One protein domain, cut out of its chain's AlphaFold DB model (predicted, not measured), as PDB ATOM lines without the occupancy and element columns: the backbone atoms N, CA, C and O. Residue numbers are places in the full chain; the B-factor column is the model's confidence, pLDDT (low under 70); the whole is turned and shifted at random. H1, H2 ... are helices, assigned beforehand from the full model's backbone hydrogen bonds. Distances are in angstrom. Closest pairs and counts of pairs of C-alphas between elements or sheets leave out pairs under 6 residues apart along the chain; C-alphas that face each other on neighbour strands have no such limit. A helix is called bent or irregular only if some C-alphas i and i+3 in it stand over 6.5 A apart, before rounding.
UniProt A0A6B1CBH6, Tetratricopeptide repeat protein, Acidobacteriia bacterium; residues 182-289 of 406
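What this domain is: This is residues 182 to 289 of the 406 residues of the protein "Tetratricopeptide repeat protein" of Acidobacteriia bacterium (UniProt A0A6B1CBH6). H3 is the core of a compact all-helix body; H2 packs on it, H1 packs on H2, and bent H4 folds over it as a V. The printed part has 108 residues with four named helices. The radius of gyration of the C-alphas is 12.8 A, the spans 39, 29 and 20 A.

Where its parts are: H1, residues 182 to 194, begins at C-alpha (195.328, 263.887, 176.560). H2 is residues 199 to 211, H3 215 to 230. H4, residues 239 to 275, assigned one helix by its hydrogen bonds, is bent: C-alphas 256 and 259 are 9.5 A apart. Its arms are H4a, 239 to 256, and H4b, 259 to 275, ending at (188.616, 240.326, 173.983). H3 and H4b are irregular: C-alphas 216 and 219 are 7.5 A apart, 264 and 267 7.0 A.

How they stand to each other: H1 and H2, H2 and H3, H3 and H4a are helical hairpins. H4b touches H3 at a steep tilt of 61 degrees, closest C-alphas 227 and 273, 4.5 A. Every O i to N i+4 pair is within hydrogen-bond range in H1, H2 and H4a, 10 of 12 in H3, 11 of 13 in H4b.

The domain as a whole: The printed part has no cut; no printed residue is under 70.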
ATOM      1  N   SER A 182     194.902 264.582 175.343       98.19
ATOM      2  CA  SER A 182     195.328 263.887 176.560       98.19
ATOM      3  C   SER A 182     194.197 263.827 177.587       98.19
ATOM      4  O   SER A 182     193.887 262.743 178.086       98.19
ATOM      5  N   ALA A 183     193.513 264.949 177.844       98.50
ATOM      6  CA  ALA A 183     192.336 264.939 178.710       98.50
ATOM      7  C   ALA A 183     191.194 264.104 178.107       98.50
ATOM      8  O   ALA A 183     190.497 263.391 178.832       98.50
ATOM      9  N   ALA A 184     191.029 264.148 176.780       98.81
ATOM     10  CA  ALA A 184     190.055 263.322 176.076       98.81
ATOM     11  C   ALA A 184     190.343 261.819 176.221       98.81
ATOM     12  O   ALA A 184     189.422 261.054 176.505       98.81
ATOM     13  N   GLU A 185     191.610 261.396 176.086       98.50
ATOM     14  CA  GLU A 185     192.021 260.001 176.307       98.50
ATOM     15  C   GLU A 185     191.609 259.525 177.704       98.50
ATOM     16  O   GLU A 185     190.965 258.482 177.832       98.50
ATOM     17  N   GLY A 186     191.941 260.302 178.743       98.44
ATOM     18  CA  GLY A 186     191.591 259.968 180.124       98.44
ATOM     19  C   GLY A 186     190.086 259.781 180.305       98.44
ATOM     20  O   GLY A 186     189.641 258.757 180.815       98.44
ATOM     21  N   ALA A 187     189.286 260.722 179.802       98.81
ATOM     22  CA  ALA A 187     187.836 260.651 179.915       98.81
ATOM     23  C   ALA A 187     187.235 259.457 179.148       98.81
ATOM     24  O   ALA A 187     186.395 258.747 179.694       98.81
ATOM     25  N   PHE A 188     187.679 259.166 177.921       98.81
ATOM     26  CA  PHE A 188     187.171 258.007 177.173       98.81
ATOM     27  C   PHE A 188     187.563 256.664 177.798       98.81
ATOM     28  O   PHE A 188     186.780 255.713 177.728       98.81
ATOM     29  N   ARG A 189     188.730 256.576 178.449       98.44
ATOM     30  CA  ARG A 189     189.104 255.395 179.239       98.44
ATOM     31  C   ARG A 189     188.157 255.181 180.419       98.44
ATOM     32  O   ARG A 189     187.723 254.051 180.615       98.44
ATOM     33  N   GLU A 190     187.765 256.235 181.136       98.56
ATOM     34  CA  GLU A 190     186.760 256.122 182.206       98.56
ATOM     35  C   GLU A 190     185.432 255.570 181.671       98.56
ATOM     36  O   GLU A 190     184.894 254.612 182.228       98.56
ATOM     37  N   VAL A 191     184.951 256.075 180.525       98.50
ATOM     38  CA  VAL A 191     183.732 255.548 179.882       98.50
ATOM     39  C   VAL A 191     183.847 254.051 179.606       98.50
ATOM     40  O   VAL A 191     182.948 253.297 179.966       98.50
ATOM     41  N   LEU A 192     184.939 253.611 178.975       97.81
ATOM     42  CA  LEU A 192     185.127 252.210 178.587       97.81
ATOM     43  C   LEU A 192     185.417 251.285 179.778       97.81
ATOM     44  O   LEU A 192     185.216 250.078 179.657       97.81
ATOM     45  N   SER A 193     185.861 251.830 180.914       97.38
ATOM     46  CA  SER A 193     185.999 251.075 182.163       97.38
ATOM     47  C   SER A 193     184.638 250.728 182.779       97.38
ATOM     48  O   SER A 193     184.474 249.645 183.338       97.38
ATOM     49  N   ILE A 194     183.654 251.620 182.620       97.00
ATOM     50  CA  ILE A 194     182.281 251.440 183.105       97.00
ATOM     51  C   ILE A 194     181.444 250.653 182.090       97.00
ATOM     52  O   ILE A 194     180.681 249.762 182.457       97.00
ATOM     53  N   ASP A 195     181.570 250.991 180.806       95.38
ATOM     54  CA  ASP A 195     180.812 250.394 179.714       95.38
ATOM     55  C   ASP A 195     181.728 250.035 178.523       95.38
ATOM     56  O   ASP A 195     181.873 250.810 177.568       95.38
ATOM     57  N   PRO A 196     182.319 248.824 178.526       95.62
ATOM     58  CA  PRO A 196     183.228 248.358 177.474       95.62
ATOM     59  C   PRO A 196     182.522 248.019 176.148       95.62
ATOM     60  O   PRO A 196     183.163 247.559 175.194       95.62
ATOM     61  N   SER A 197     181.198 248.203 176.073       94.69
ATOM     62  CA  SER A 197     180.400 247.951 174.869       94.69
ATOM     63  C   SER A 197     180.330 249.159 173.923       94.69
ATOM     64  O   SER A 197     179.866 249.040 172.792       94.69
ATOM     65  N   ARG A 198     180.816 250.336 174.346       95.00
ATOM     66  CA  ARG A 198     180.707 251.601 173.598       95.00
ATOM     67  C   ARG A 198     181.661 251.664 172.395       95.00
ATOM     68  O   ARG A 198     182.660 252.379 172.419       95.00
ATOM     69  N   GLY A 199     181.320 250.988 171.296       95.69
ATOM     70  CA  GLY A 199     182.180 250.893 170.105       95.69
ATOM     71  C   GLY A 199     182.585 252.249 169.505       95.69
ATOM     72  O   GLY A 199     183.738 252.441 169.131       95.69
ATOM     73  N   GLN A 200     181.673 253.229 169.488       96.00
ATOM     74  CA  GLN A 200     181.984 254.593 169.028       96.00
ATOM     75  C   GLN A 200     183.039 255.288 169.908       96.00
ATOM     76  O   GLN A 200     183.834 256.080 169.405       96.00
ATOM     77  N   VAL A 201     183.064 254.985 171.208       98.19
ATOM     78  CA  VAL A 201     184.040 255.546 172.153       98.19
ATOM     79  C   VAL A 201     185.404 254.901 171.958       98.19
ATOM     80  O   VAL A 201     186.400 255.609 171.996       98.19
ATOM     81  N   SER A 202     185.472 253.599 171.654       98.38
ATOM     82  CA  SER A 202     186.731 252.961 171.239       98.38
ATOM     83  C   SER A 202     187.318 253.622 169.988       98.38
ATOM     84  O   SER A 202     188.523 253.857 169.926       98.38
ATOM     85  N   TYR A 203     186.474 254.003 169.023       98.44
ATOM     86  CA  TYR A 203     186.931 254.739 167.844       98.44
ATOM     87  C   TYR A 203     187.498 256.115 168.217       98.44
ATOM     88  O   TYR A 203     188.617 256.439 167.822       98.44
ATOM     89  N   TRP A 204     186.771 256.903 169.018       98.50
ATOM     90  CA  TRP A 204     187.257 258.210 169.482       98.50
ATOM     91  C   TRP A 204     188.528 258.100 170.326       98.50
ATOM     92  O   TRP A 204     189.429 258.916 170.158       98.50
ATOM     93  N   LEU A 205     188.653 257.061 171.158       98.69
ATOM     94  CA  LEU A 205     189.873 256.771 171.907       98.69
ATOM     95  C   LEU A 205     191.062 256.542 170.960       98.69
ATOM     96  O   LEU A 205     192.114 257.148 171.147       98.69
ATOM     97  N   GLY A 206     190.883 255.739 169.905       98.06
ATOM     98  CA  GLY A 206     191.903 255.550 168.870       98.06
ATOM     99  C   GLY A 206     192.309 256.865 168.199       98.06
ATOM    100  O   GLY A 206     193.500 257.136 168.044       98.06
ATOM    101  N   GLN A 207     191.333 257.720 167.867       98.38
ATOM    102  CA  GLN A 207     191.593 259.028 167.256       98.38
ATOM    103  C   GLN A 207     192.412 259.946 168.165       98.38
ATOM    104  O   GLN A 207     193.402 260.515 167.706       98.38
ATOM    105  N   VAL A 208     192.033 260.087 169.439       98.69
ATOM    106  CA  VAL A 208     192.736 261.002 170.351       98.69
ATOM    107  C   VAL A 208     194.117 260.482 170.734       98.69
ATOM    108  O   VAL A 208     195.038 261.286 170.837       98.69
ATOM    109  N   ILE A 209     194.308 259.163 170.874       97.88
ATOM    110  CA  ILE A 209     195.645 258.592 171.104       97.88
ATOM    111  C   ILE A 209     196.541 258.863 169.892       97.88
ATOM    112  O   ILE A 209     197.653 259.362 170.054       97.88
ATOM    113  N   LEU A 210     196.060 258.599 168.673       97.12
ATOM    114  CA  LEU A 210     196.834 258.856 167.456       97.12
ATOM    115  C   LEU A 210     197.171 260.350 167.301       97.12
ATOM    116  O   LEU A 210     198.292 260.705 166.939       97.12
ATOM    117  N   ALA A 211     196.226 261.235 167.625       97.88
ATOM    118  CA  ALA A 211     196.403 262.681 167.534       97.88
ATOM    119  C   ALA A 211     197.374 263.268 168.577       97.88
ATOM    120  O   ALA A 211     197.807 264.407 168.413       97.88
ATOM    121  N   GLN A 212     197.744 262.519 169.624       97.69
ATOM    122  CA  GLN A 212     198.830 262.911 170.536       97.69
ATOM    123  C   GLN A 212     200.219 262.782 169.892       97.69
ATOM    124  O   GLN A 212     201.163 263.368 170.410       97.69
ATOM    125  N   GLN A 213     200.351 262.042 168.781       95.50
ATOM    126  CA  GLN A 213     201.623 261.801 168.079       95.50
ATOM    127  C   GLN A 213     202.717 261.171 168.960       95.50
ATOM    128  O   GLN A 213     203.911 261.302 168.690       95.50
ATOM    129  N   ASP A 214     202.306 260.463 170.012       94.56
ATOM    130  CA  ASP A 214     203.196 259.685 170.862       94.56
ATOM    131  C   ASP A 214     203.342 258.276 170.278       94.56
ATOM    132  O   ASP A 214     202.460 257.425 170.430       94.56
ATOM    133  N   ALA A 215     204.467 258.030 169.601       91.44
ATOM    134  CA  ALA A 215     204.770 256.736 168.994       91.44
ATOM    135  C   ALA A 215     204.720 255.587 170.015       91.44
ATOM    136  O   ALA A 215     204.313 254.475 169.678       91.44
ATOM    137  N   ALA A 216     205.030 255.868 171.286       90.94
ATOM    138  CA  ALA A 216     204.956 254.890 172.361       90.94
ATOM    139  C   ALA A 216     203.518 254.524 172.751       90.94
ATOM    140  O   ALA A 216     203.352 253.699 173.642       90.94
ATOM    141  N   LYS A 217     202.483 255.095 172.125       93.75
ATOM    142  CA  LYS A 217     201.077 254.716 172.326       93.75
ATOM    143  C   LYS A 217     200.376 254.266 171.045       93.75
ATOM    144  O   LYS A 217     199.172 254.005 171.072       93.75
ATOM    145  N   TYR A 218     201.075 254.196 169.912       94.12
ATOM    146  CA  TYR A 218     200.429 253.864 168.642       94.12
ATOM    147  C   TYR A 218     199.782 252.483 168.659       94.12
ATOM    148  O   TYR A 218     198.669 252.341 168.162       94.12
ATOM    149  N   ASP A 219     200.396 251.498 169.309       94.88
ATOM    150  CA  ASP A 219     199.781 250.188 169.534       94.88
ATOM    151  C   ASP A 219     198.424 250.285 170.253       94.88
ATOM    152  O   ASP A 219     197.455 249.666 169.817       94.88
ATOM    153  N   LEU A 220     198.306 251.130 171.280       95.75
ATOM    154  CA  LEU A 220     197.034 251.381 171.968       95.75
ATOM    155  C   LEU A 220     195.995 252.045 171.050       95.75
ATOM    156  O   LEU A 220     194.803 251.740 171.155       95.75
ATOM    157  N   ALA A 221     196.419 252.916 170.126       96.81
ATOM    158  CA  ALA A 221     195.528 253.475 169.108       96.81
ATOM    159  C   ALA A 221     195.022 252.388 168.145       96.81
ATOM    160  O   ALA A 221     193.815 252.293 167.919       96.81
ATOM    161  N   PHE A 222     195.916 251.529 167.632       97.62
ATOM    162  CA  PHE A 222     195.554 250.398 166.767       97.62
ATOM    163  C   PHE A 222     194.566 249.453 167.454       97.62
ATOM    164  O   PHE A 222     193.544 249.109 166.863       97.62
ATOM    165  N   LEU A 223     194.818 249.099 168.716       97.81
ATOM    166  CA  LEU A 223     193.910 248.275 169.517       97.81
ATOM    167  C   LEU A 223     192.535 248.934 169.690       97.81
ATOM    168  O   LEU A 223     191.512 248.262 169.572       97.81
ATOM    169  N   SER A 224     192.489 250.249 169.910       98.06
ATOM    170  CA  SER A 224     191.234 250.994 170.084       98.06
ATOM    171  C   SER A 224     190.417 251.079 168.787       98.06
ATOM    172  O   SER A 224     189.206 250.841 168.795       98.06
ATOM    173  N   PHE A 225     191.068 251.335 167.647       98.44
ATOM    174  CA  PHE A 225     190.412 251.290 166.336       98.44
ATOM    175  C   PHE A 225     189.929 249.880 165.983       98.44
ATOM    176  O   PHE A 225     188.780 249.705 165.577       98.44
ATOM    177  N   ALA A 226     190.770 248.866 166.195       98.19
ATOM    178  CA  ALA A 226     190.404 247.474 165.974       98.19
ATOM    179  C   ALA A 226     189.229 247.060 166.870       98.19
ATOM    180  O   ALA A 226     188.314 246.390 166.397       98.19
ATOM    181  N   ARG A 227     189.176 247.523 168.129       98.00
ATOM    182  CA  ARG A 227     188.038 247.280 169.029       98.00
ATOM    183  C   ARG A 227     186.747 247.837 168.444       98.00
ATOM    184  O   ARG A 227     185.734 247.139 168.429       98.00
ATOM    185  N   ALA A 228     186.786 249.073 167.953       98.31
ATOM    186  CA  ALA A 228     185.629 249.724 167.351       98.31
ATOM    187  C   ALA A 228     185.114 248.988 166.102       98.31
ATOM    188  O   ALA A 228     183.905 248.897 165.893       98.31
ATOM    189  N   ALA A 229     186.026 248.438 165.297       98.19
ATOM    190  CA  ALA A 229     185.711 247.682 164.089       98.19
ATOM    191  C   ALA A 229     185.200 246.256 164.373       98.19
ATOM    192  O   ALA A 229     184.210 245.799 163.797       98.19
ATOM    193  N   LEU A 230     185.874 245.532 165.262       97.31
ATOM    194  CA  LEU A 230     185.683 244.091 165.425       97.31
ATOM    195  C   LEU A 230     184.577 243.740 166.422       97.31
ATOM    196  O   LEU A 230     183.967 242.682 166.289       97.31
ATOM    197  N   TYR A 231     184.284 244.612 167.391       96.00
ATOM    198  CA  TYR A 231     183.194 244.376 168.332       96.00
ATOM    199  C   TYR A 231     181.828 244.540 167.650       96.00
ATOM    200  O   TYR A 231     181.498 245.608 167.136       96.00
ATOM    201  N   ASP A 232     181.018 243.483 167.668       94.62
ATOM    202  CA  ASP A 232     179.695 243.412 167.034       94.62
ATOM    203  C   ASP A 232     178.536 243.241 168.029       94.62
ATOM    204  O   ASP A 232     177.383 243.085 167.623       94.62
ATOM    205  N   GLY A 233     178.830 243.312 169.330       93.69
ATOM    206  CA  GLY A 233     177.841 243.202 170.395       93.69
ATOM    207  C   GLY A 233     176.953 244.447 170.564       93.69
ATOM    208  O   GLY A 233     176.941 245.352 169.718       93.69
ATOM    209  N   PRO A 234     176.175 244.506 171.662       93.06
ATOM    210  CA  PRO A 234     175.361 245.671 172.010       93.06
ATOM    211  C   PRO A 234     176.170 246.972 171.985       93.06
ATOM    212  O   PRO A 234     177.311 246.980 172.408       93.06
ATOM    213  N   ASN A 235     175.591 248.078 171.511       92.25
ATOM    214  CA  ASN A 235     176.263 249.390 171.417       92.25
ATOM    215  C   ASN A 235     177.513 249.446 170.507       92.25
ATOM    216  O   ASN A 235     178.244 250.444 170.519       92.25
ATOM    217  N   SER A 236     177.729 248.427 169.669       94.38
ATOM    218  CA  SER A 236     178.698 248.485 168.574       94.38
ATOM    219  C   SER A 236     178.373 249.600 167.571       94.38
ATOM    220  O   SER A 236     177.241 250.090 167.468       94.38
ATOM    221  N   MET A 237     179.388 250.015 166.811       95.31
ATOM    222  CA  MET A 237     179.185 250.923 165.682       95.31
ATOM    223  C   MET A 237     178.304 250.263 164.602       95.31
ATOM    224  O   MET A 237     178.264 249.032 164.496       95.31
ATOM    225  N   PRO A 238     177.614 251.057 163.755       95.19
ATOM    226  CA  PRO A 238     176.903 250.524 162.595       95.19
ATOM    227  C   PRO A 238     177.819 249.639 161.745       95.19
ATOM    228  O   PRO A 238     178.987 249.971 161.569       95.19
ATOM    229  N   ALA A 239     177.288 248.543 161.194       96.56
ATOM    230  CA  ALA A 239     178.085 247.556 160.458       96.56
ATOM    231  C   ALA A 239     178.949 248.182 159.349       96.56
ATOM    232  O   ALA A 239     180.127 247.869 159.251       96.56
ATOM    233  N   GLU A 240     178.395 249.124 158.582       96.69
ATOM    234  CA  GLU A 240     179.142 249.865 157.558       96.69
ATOM    235  C   GLU A 240     180.314 250.663 158.152       96.69
ATOM    236  O   GLU A 240     181.432 250.589 157.653       96.69
ATOM    237  N   GLY A 241     180.082 251.370 159.263       96.31
ATOM    238  CA  GLY A 241     181.137 252.093 159.971       96.31
ATOM    239  C   GLY A 241     182.215 251.153 160.513       96.31
ATOM    240  O   GLY A 241     183.395 251.477 160.448       96.31
ATOM    241  N   ARG A 242     181.839 249.960 160.985       98.06
ATOM    242  CA  ARG A 242     182.798 248.937 161.427       98.06
ATOM    243  C   ARG A 242     183.687 248.451 160.291       98.06
ATOM    244  O   ARG A 242     184.897 248.370 160.480       98.06
ATOM    245  N   THR A 243     183.114 248.198 159.115       98.38
ATOM    246  CA  THR A 243     183.880 247.841 157.912       98.38
ATOM    247  C   THR A 243     184.853 248.953 157.520       98.38
ATOM    248  O   THR A 243     186.030 248.681 157.312       98.38
ATOM    249  N   GLN A 244     184.404 250.212 157.502       98.19
ATOM    250  CA  GLN A 244     185.266 251.353 157.167       98.19
ATOM    251  C   GLN A 244     186.428 251.522 158.157       98.19
ATOM    252  O   GLN A 244     187.562 251.757 157.747       98.19
ATOM    253  N   VAL A 245     186.167 251.380 159.463       98.50
ATOM    254  CA  VAL A 245     187.220 251.462 160.488       98.50
ATOM    255  C   VAL A 245     188.191 250.286 160.375       98.50
ATOM    256  O   VAL A 245     189.390 250.498 160.544       98.50
ATOM    257  N   LEU A 246     187.705 249.079 160.053       98.62
ATOM    258  CA  LEU A 246     188.546 247.898 159.832       98.62
ATOM    259  C   LEU A 246     189.538 248.127 158.687       98.62
ATOM    260  O   LEU A 246     190.742 247.964 158.867       98.62
ATOM    261  N   GLU A 247     189.034 248.563 157.533       98.56
ATOM    262  CA  GLU A 247     189.865 248.871 156.368       98.56
ATOM    263  C   GLU A 247     190.862 249.994 156.679       98.56
ATOM    264  O   GLU A 247     192.039 249.900 156.331       98.56
ATOM    265  N   TYR A 248     190.417 251.044 157.376       98.25
ATOM    266  CA  TYR A 248     191.284 252.143 157.791       98.25
ATOM    267  C   TYR A 248     192.447 251.665 158.668       98.25
ATOM    268  O   TYR A 248     193.596 251.976 158.363       98.25
ATOM    269  N   VAL A 249     192.178 250.903 159.732       98.19
ATOM    270  CA  VAL A 249     193.218 250.488 160.687       98.19
ATOM    271  C   VAL A 249     194.198 249.483 160.072       98.19
ATOM    272  O   VAL A 249     195.400 249.577 160.320       98.19
ATOM    273  N   GLN A 250     193.715 248.577 159.216       98.44
ATOM    274  CA  GLN A 250     194.563 247.637 158.479       98.44
ATOM    275  C   GLN A 250     195.482 248.372 157.496       98.44
ATOM    276  O   GLN A 250     196.689 248.130 157.482       98.44
ATOM    277  N   ASN A 251     194.937 249.323 156.730       98.31
ATOM    278  CA  ASN A 251     195.724 250.142 155.808       98.31
ATOM    279  C   ASN A 251     196.702 251.066 156.541       98.31
ATOM    280  O   ASN A 251     197.807 251.278 156.053       98.31
ATOM    281  N   LEU A 252     196.332 251.595 157.710       96.56
ATOM    282  CA  LEU A 252     197.222 252.409 158.537       96.56
ATOM    283  C   LEU A 252     198.414 251.587 159.046       96.56
ATOM    284  O   LEU A 252     199.545 252.065 158.994       96.56
ATOM    285  N   LEU A 253     198.180 250.351 159.504       97.56
ATOM    286  CA  LEU A 253     199.243 249.454 159.962       97.56
ATOM    287  C   LEU A 253     200.168 249.097 158.797       97.56
ATOM    288  O   LEU A 253     201.375 249.302 158.879       97.56
ATOM    289  N   LYS A 254     199.581 248.641 157.686       97.56
ATOM    290  CA  LYS A 254     200.317 248.262 156.480       97.56
ATOM    291  C   LYS A 254     201.100 249.435 155.882       97.56
ATOM    292  O   LYS A 254     202.252 249.274 155.509       97.56
ATOM    293  N   GLY A 255     200.504 250.622 155.817       97.12
ATOM    294  CA  GLY A 255     201.136 251.813 155.248       97.12
ATOM    295  C   GLY A 255     202.277 252.374 156.099       97.12
ATOM    296  O   GLY A 255     203.259 252.847 155.539       97.12
ATOM    297  N   ASN A 256     202.165 252.310 157.430       94.94
ATOM    298  CA  ASN A 256     203.179 252.867 158.331       94.94
ATOM    299  C   ASN A 256     204.290 251.875 158.694       94.94
ATOM    300  O   ASN A 256     205.390 252.310 159.019       94.94
ATOM    301  N   TYR A 257     204.002 250.571 158.676       96.62
ATOM    302  CA  TYR A 257     204.935 249.538 159.136       96.62
ATOM    303  C   TYR A 257     205.275 248.494 158.062       96.62
ATOM    304  O   TYR A 257     206.205 247.719 158.254       96.62
ATOM    305  N   GLY A 258     204.592 248.470 156.917       97.50
ATOM    306  CA  GLY A 258     204.850 247.539 155.815       97.50
ATOM    307  C   GLY A 258     204.204 246.157 155.977       97.50
ATOM    308  O   GLY A 258     203.582 245.842 156.994       97.50
ATOM    309  N   ASP A 259     204.324 245.343 154.927       96.88
ATOM    310  CA  ASP A 259     203.595 244.077 154.767       96.88
ATOM    311  C   ASP A 259     204.017 243.011 155.789       96.88
ATOM    312  O   ASP A 259     203.157 242.356 156.371       96.88
ATOM    313  N   GLU A 260     205.315 242.876 156.072       95.88
ATOM    314  CA  GLU A 260     205.815 241.883 157.034       95.88
ATOM    315  C   GLU A 260     205.357 242.209 158.461       95.88
ATOM    316  O   GLU A 260     204.901 241.333 159.201       95.88
ATOM    317  N   ALA A 261     205.405 243.489 158.832       96.81
ATOM    318  CA  ALA A 261     204.879 243.946 160.111       96.81
ATOM    319  C   ALA A 261     203.361 243.730 160.206       96.81
ATOM    320  O   ALA A 261     202.863 243.287 161.242       96.81
ATOM    321  N   TYR A 262     202.611 244.008 159.136       98.00
ATOM    322  CA  TYR A 262     201.173 243.742 159.100       98.00
ATOM    323  C   TYR A 262     200.870 242.259 159.360       98.00
ATOM    324  O   TYR A 262     200.081 241.952 160.258       98.00
ATOM    325  N   ASP A 263     201.532 241.354 158.638       97.50
ATOM    326  CA  ASP A 263     201.335 239.908 158.778       97.50
ATOM    327  C   ASP A 263     201.693 239.412 160.190       97.50
ATOM    328  O   ASP A 263     201.028 238.524 160.732       97.50
ATOM    329  N   LEU A 264     202.704 240.017 160.822       97.19
ATOM    330  CA  LEU A 264     203.131 239.687 162.181       97.19
ATOM    331  C   LEU A 264     202.178 240.213 163.269       97.19
ATOM    332  O   LEU A 264     201.923 239.518 164.260       97.19
ATOM    333  N   TYR A 265     201.700 241.454 163.137       97.69
ATOM    334  CA  TYR A 265     201.025 242.168 164.224       97.69
ATOM    335  C   TYR A 265     199.502 242.187 164.114       97.69
ATOM    336  O   TYR A 265     198.837 242.176 165.152       97.69
ATOM    337  N   TRP A 266     198.923 242.179 162.907       98.12
ATOM    338  CA  TRP A 266     197.466 242.237 162.747       98.12
ATOM    339  C   TRP A 266     196.726 241.103 163.479       98.12
ATOM    340  O   TRP A 266     195.787 241.411 164.215       98.12
ATOM    341  N   PRO A 267     197.151 239.822 163.392       97.94
ATOM    342  CA  PRO A 267     196.471 238.743 164.111       97.94
ATOM    343  C   PRO A 267     196.430 238.956 165.633       97.94
ATOM    344  O   PRO A 267     195.413 238.681 166.266       97.94
ATOM    345  N   LYS A 268     197.507 239.507 166.215       96.81
ATOM    346  CA  LYS A 268     197.588 239.823 167.653       96.81
ATOM    347  C   LYS A 268     196.657 240.977 168.024       96.81
ATOM    348  O   LYS A 268     195.926 240.895 169.007       96.81
ATOM    349  N   ILE A 269     196.660 242.043 167.218       97.69
ATOM    350  CA  ILE A 269     195.758 243.191 167.388       97.69
ATOM    351  C   ILE A 269     194.300 242.722 167.352       97.69
ATOM    352  O   ILE A 269     193.510 243.110 168.211       97.69
ATOM    353  N   GLU A 270     193.951 241.872 166.385       97.00
ATOM    354  CA  GLU A 270     192.604 241.332 166.217       97.00
ATOM    355  C   GLU A 270     192.153 240.502 167.428       97.00
ATOM    356  O   GLU A 270     191.029 240.676 167.910       97.00
ATOM    357  N   GLU A 271     193.022 239.627 167.938       96.00
ATOM    358  CA  GLU A 271     192.756 238.811 169.125       96.00
ATOM    359  C   GLU A 271     192.476 239.681 170.360       96.00
ATOM    360  O   GLU A 271     191.414 239.561 170.983       96.00
ATOM    361  N   ILE A 272     193.383 240.612 170.673       95.88
ATOM    362  CA  ILE A 272     193.277 241.484 171.851       95.88
ATOM    363  C   ILE A 272     192.027 242.370 171.753       95.88
ATOM    364  O   ILE A 272     191.252 242.477 172.708       95.88
ATOM    365  N   ALA A 273     191.792 242.984 170.591       96.06
ATOM    366  CA  ALA A 273     190.692 243.922 170.383       96.06
ATOM    367  C   ALA A 273     189.301 243.268 170.479       96.06
ATOM    368  O   ALA A 273     188.333 243.903 170.914       96.06
ATOM    369  N   LYS A 274     189.166 241.989 170.111       93.62
ATOM    370  CA  LYS A 274     187.913 241.247 170.325       93.62
ATOM    371  C   LYS A 274     187.661 240.983 171.811       93.62
ATOM    372  O   LYS A 274     186.514 241.071 172.253       93.62
ATOM    373  N   ALA A 275     188.715 240.716 172.580       91.50
ATOM    374  CA  ALA A 275     188.616 240.326 173.983       91.50
ATOM    375  C   ALA A 275     188.368 241.502 174.942       91.50
ATOM    376  O   ALA A 275     187.543 241.385 175.847       91.50
ATOM    377  N   THR A 276     189.047 242.638 174.758       92.75
ATOM    378  CA  THR A 276     188.995 243.763 175.708       92.75
ATOM    379  C   THR A 276     188.784 245.111 175.024       92.75
ATOM    380  O   THR A 276     189.304 245.369 173.943       92.75
ATOM    381  N   ALA A 277     188.014 245.993 175.670       94.25
ATOM    382  CA  ALA A 277     187.851 247.381 175.235       94.25
ATOM    383  C   ALA A 277     189.015 248.289 175.662       94.25
ATOM    384  O   ALA A 277     189.237 249.327 175.044       94.25
ATOM    385  N   LEU A 278     189.742 247.894 176.711       93.31
ATOM    386  CA  LEU A 278     190.890 248.604 177.265       93.31
ATOM    387  C   LEU A 278     191.993 247.588 177.551       93.31
ATOM    388  O   LEU A 278     192.014 246.955 178.606       93.31
ATOM    389  N   SER A 279     192.909 247.416 176.603       86.50
ATOM    390  CA  SER A 279     194.119 246.641 176.858       86.50
ATOM    391  C   SER A 279     195.198 247.523 177.483       86.50
ATOM    392  O   SER A 279     195.342 248.696 177.129       86.50
ATOM    393  N   SER A 280     195.958 246.946 178.412       81.50
ATOM    394  CA  SER A 280     197.249 247.488 178.862       81.50
ATOM    395  C   SER A 280     198.432 246.787 178.188       81.50
ATOM    396  O   SER A 280     199.577 247.178 178.407       81.50
ATOM    397  N   GLU A 281     198.161 245.769 177.366       87.56
ATOM    398  CA  GLU A 281     199.176 245.041 176.616       87.56
ATOM    399  C   GLU A 281     199.850 245.958 175.594       87.56
ATOM    400  O   GLU A 281     199.194 246.734 174.894       87.56
ATOM    401  N   ARG A 282     201.178 245.859 175.529       90.81
ATOM    402  CA  ARG A 282     202.025 246.610 174.610       90.81
ATOM    403  C   ARG A 282     202.524 245.662 173.533       90.81
ATOM    404  O   ARG A 282     203.115 244.636 173.855       90.81
ATOM    405  N   ILE A 283     202.265 245.997 172.270       93.06
ATOM    406  CA  ILE A 283     202.674 245.165 171.126       93.06
ATOM    407  C   ILE A 283     204.079 245.550 170.646       93.06
ATOM    408  O   ILE A 283     204.757 244.709 170.061       93.06
ATOM    409  N   GLU A 284     204.512 246.788 170.919       90.56
ATOM    410  CA  GLU A 284     205.804 247.332 170.468       90.56
ATOM    411  C   GLU A 284     205.995 247.133 168.954       90.56
ATOM    412  O   GLU A 284     206.760 246.287 168.486       90.56
ATOM    413  N   LEU A 285     205.220 247.894 168.178       94.25
ATOM    414  CA  LEU A 285     205.212 247.802 166.720       94.25
ATOM    415  C   LEU A 285     206.566 248.228 166.142       94.25
ATOM    416  O   LEU A 285     207.024 249.339 166.402       94.25
ATOM    417  N   LYS A 286     207.148 247.355 165.319       95.56
ATOM    418  CA  LYS A 286     208.334 247.620 164.499       95.56
ATOM    419  C   LYS A 286     207.963 247.631 163.025       95.56
ATOM    420  O   LYS A 286     207.045 246.914 162.620       95.56
ATOM    421  N   SER A 287     208.644 248.440 162.222       96.88
ATOM    422  CA  SER A 287     208.466 248.407 160.771       96.88
ATOM    423  C   SER A 287     209.065 247.132 160.179       96.88
ATOM    424  O   SER A 287     209.901 246.466 160.784       96.88
ATOM    425  N   SER A 288     208.655 246.800 158.960       97.38
ATOM    426  CA  SER A 288     209.221 245.697 158.184       97.38
ATOM    427  C   SER A 288     210.721 245.911 157.969       97.38
ATOM    428  O   SER A 288     211.487 244.958 158.037       97.38
ATOM    429  N   GLU A 289     211.179 247.160 157.791       96.25
ATOM    430  CA  GLU A 289     212.616 247.438 157.705       96.25
ATOM    431  C   GLU A 289     213.341 247.196 159.031       96.25
ATOM    432  O   GLU A 289     214.448 246.663 159.021       96.25
TER     433      GLU A 289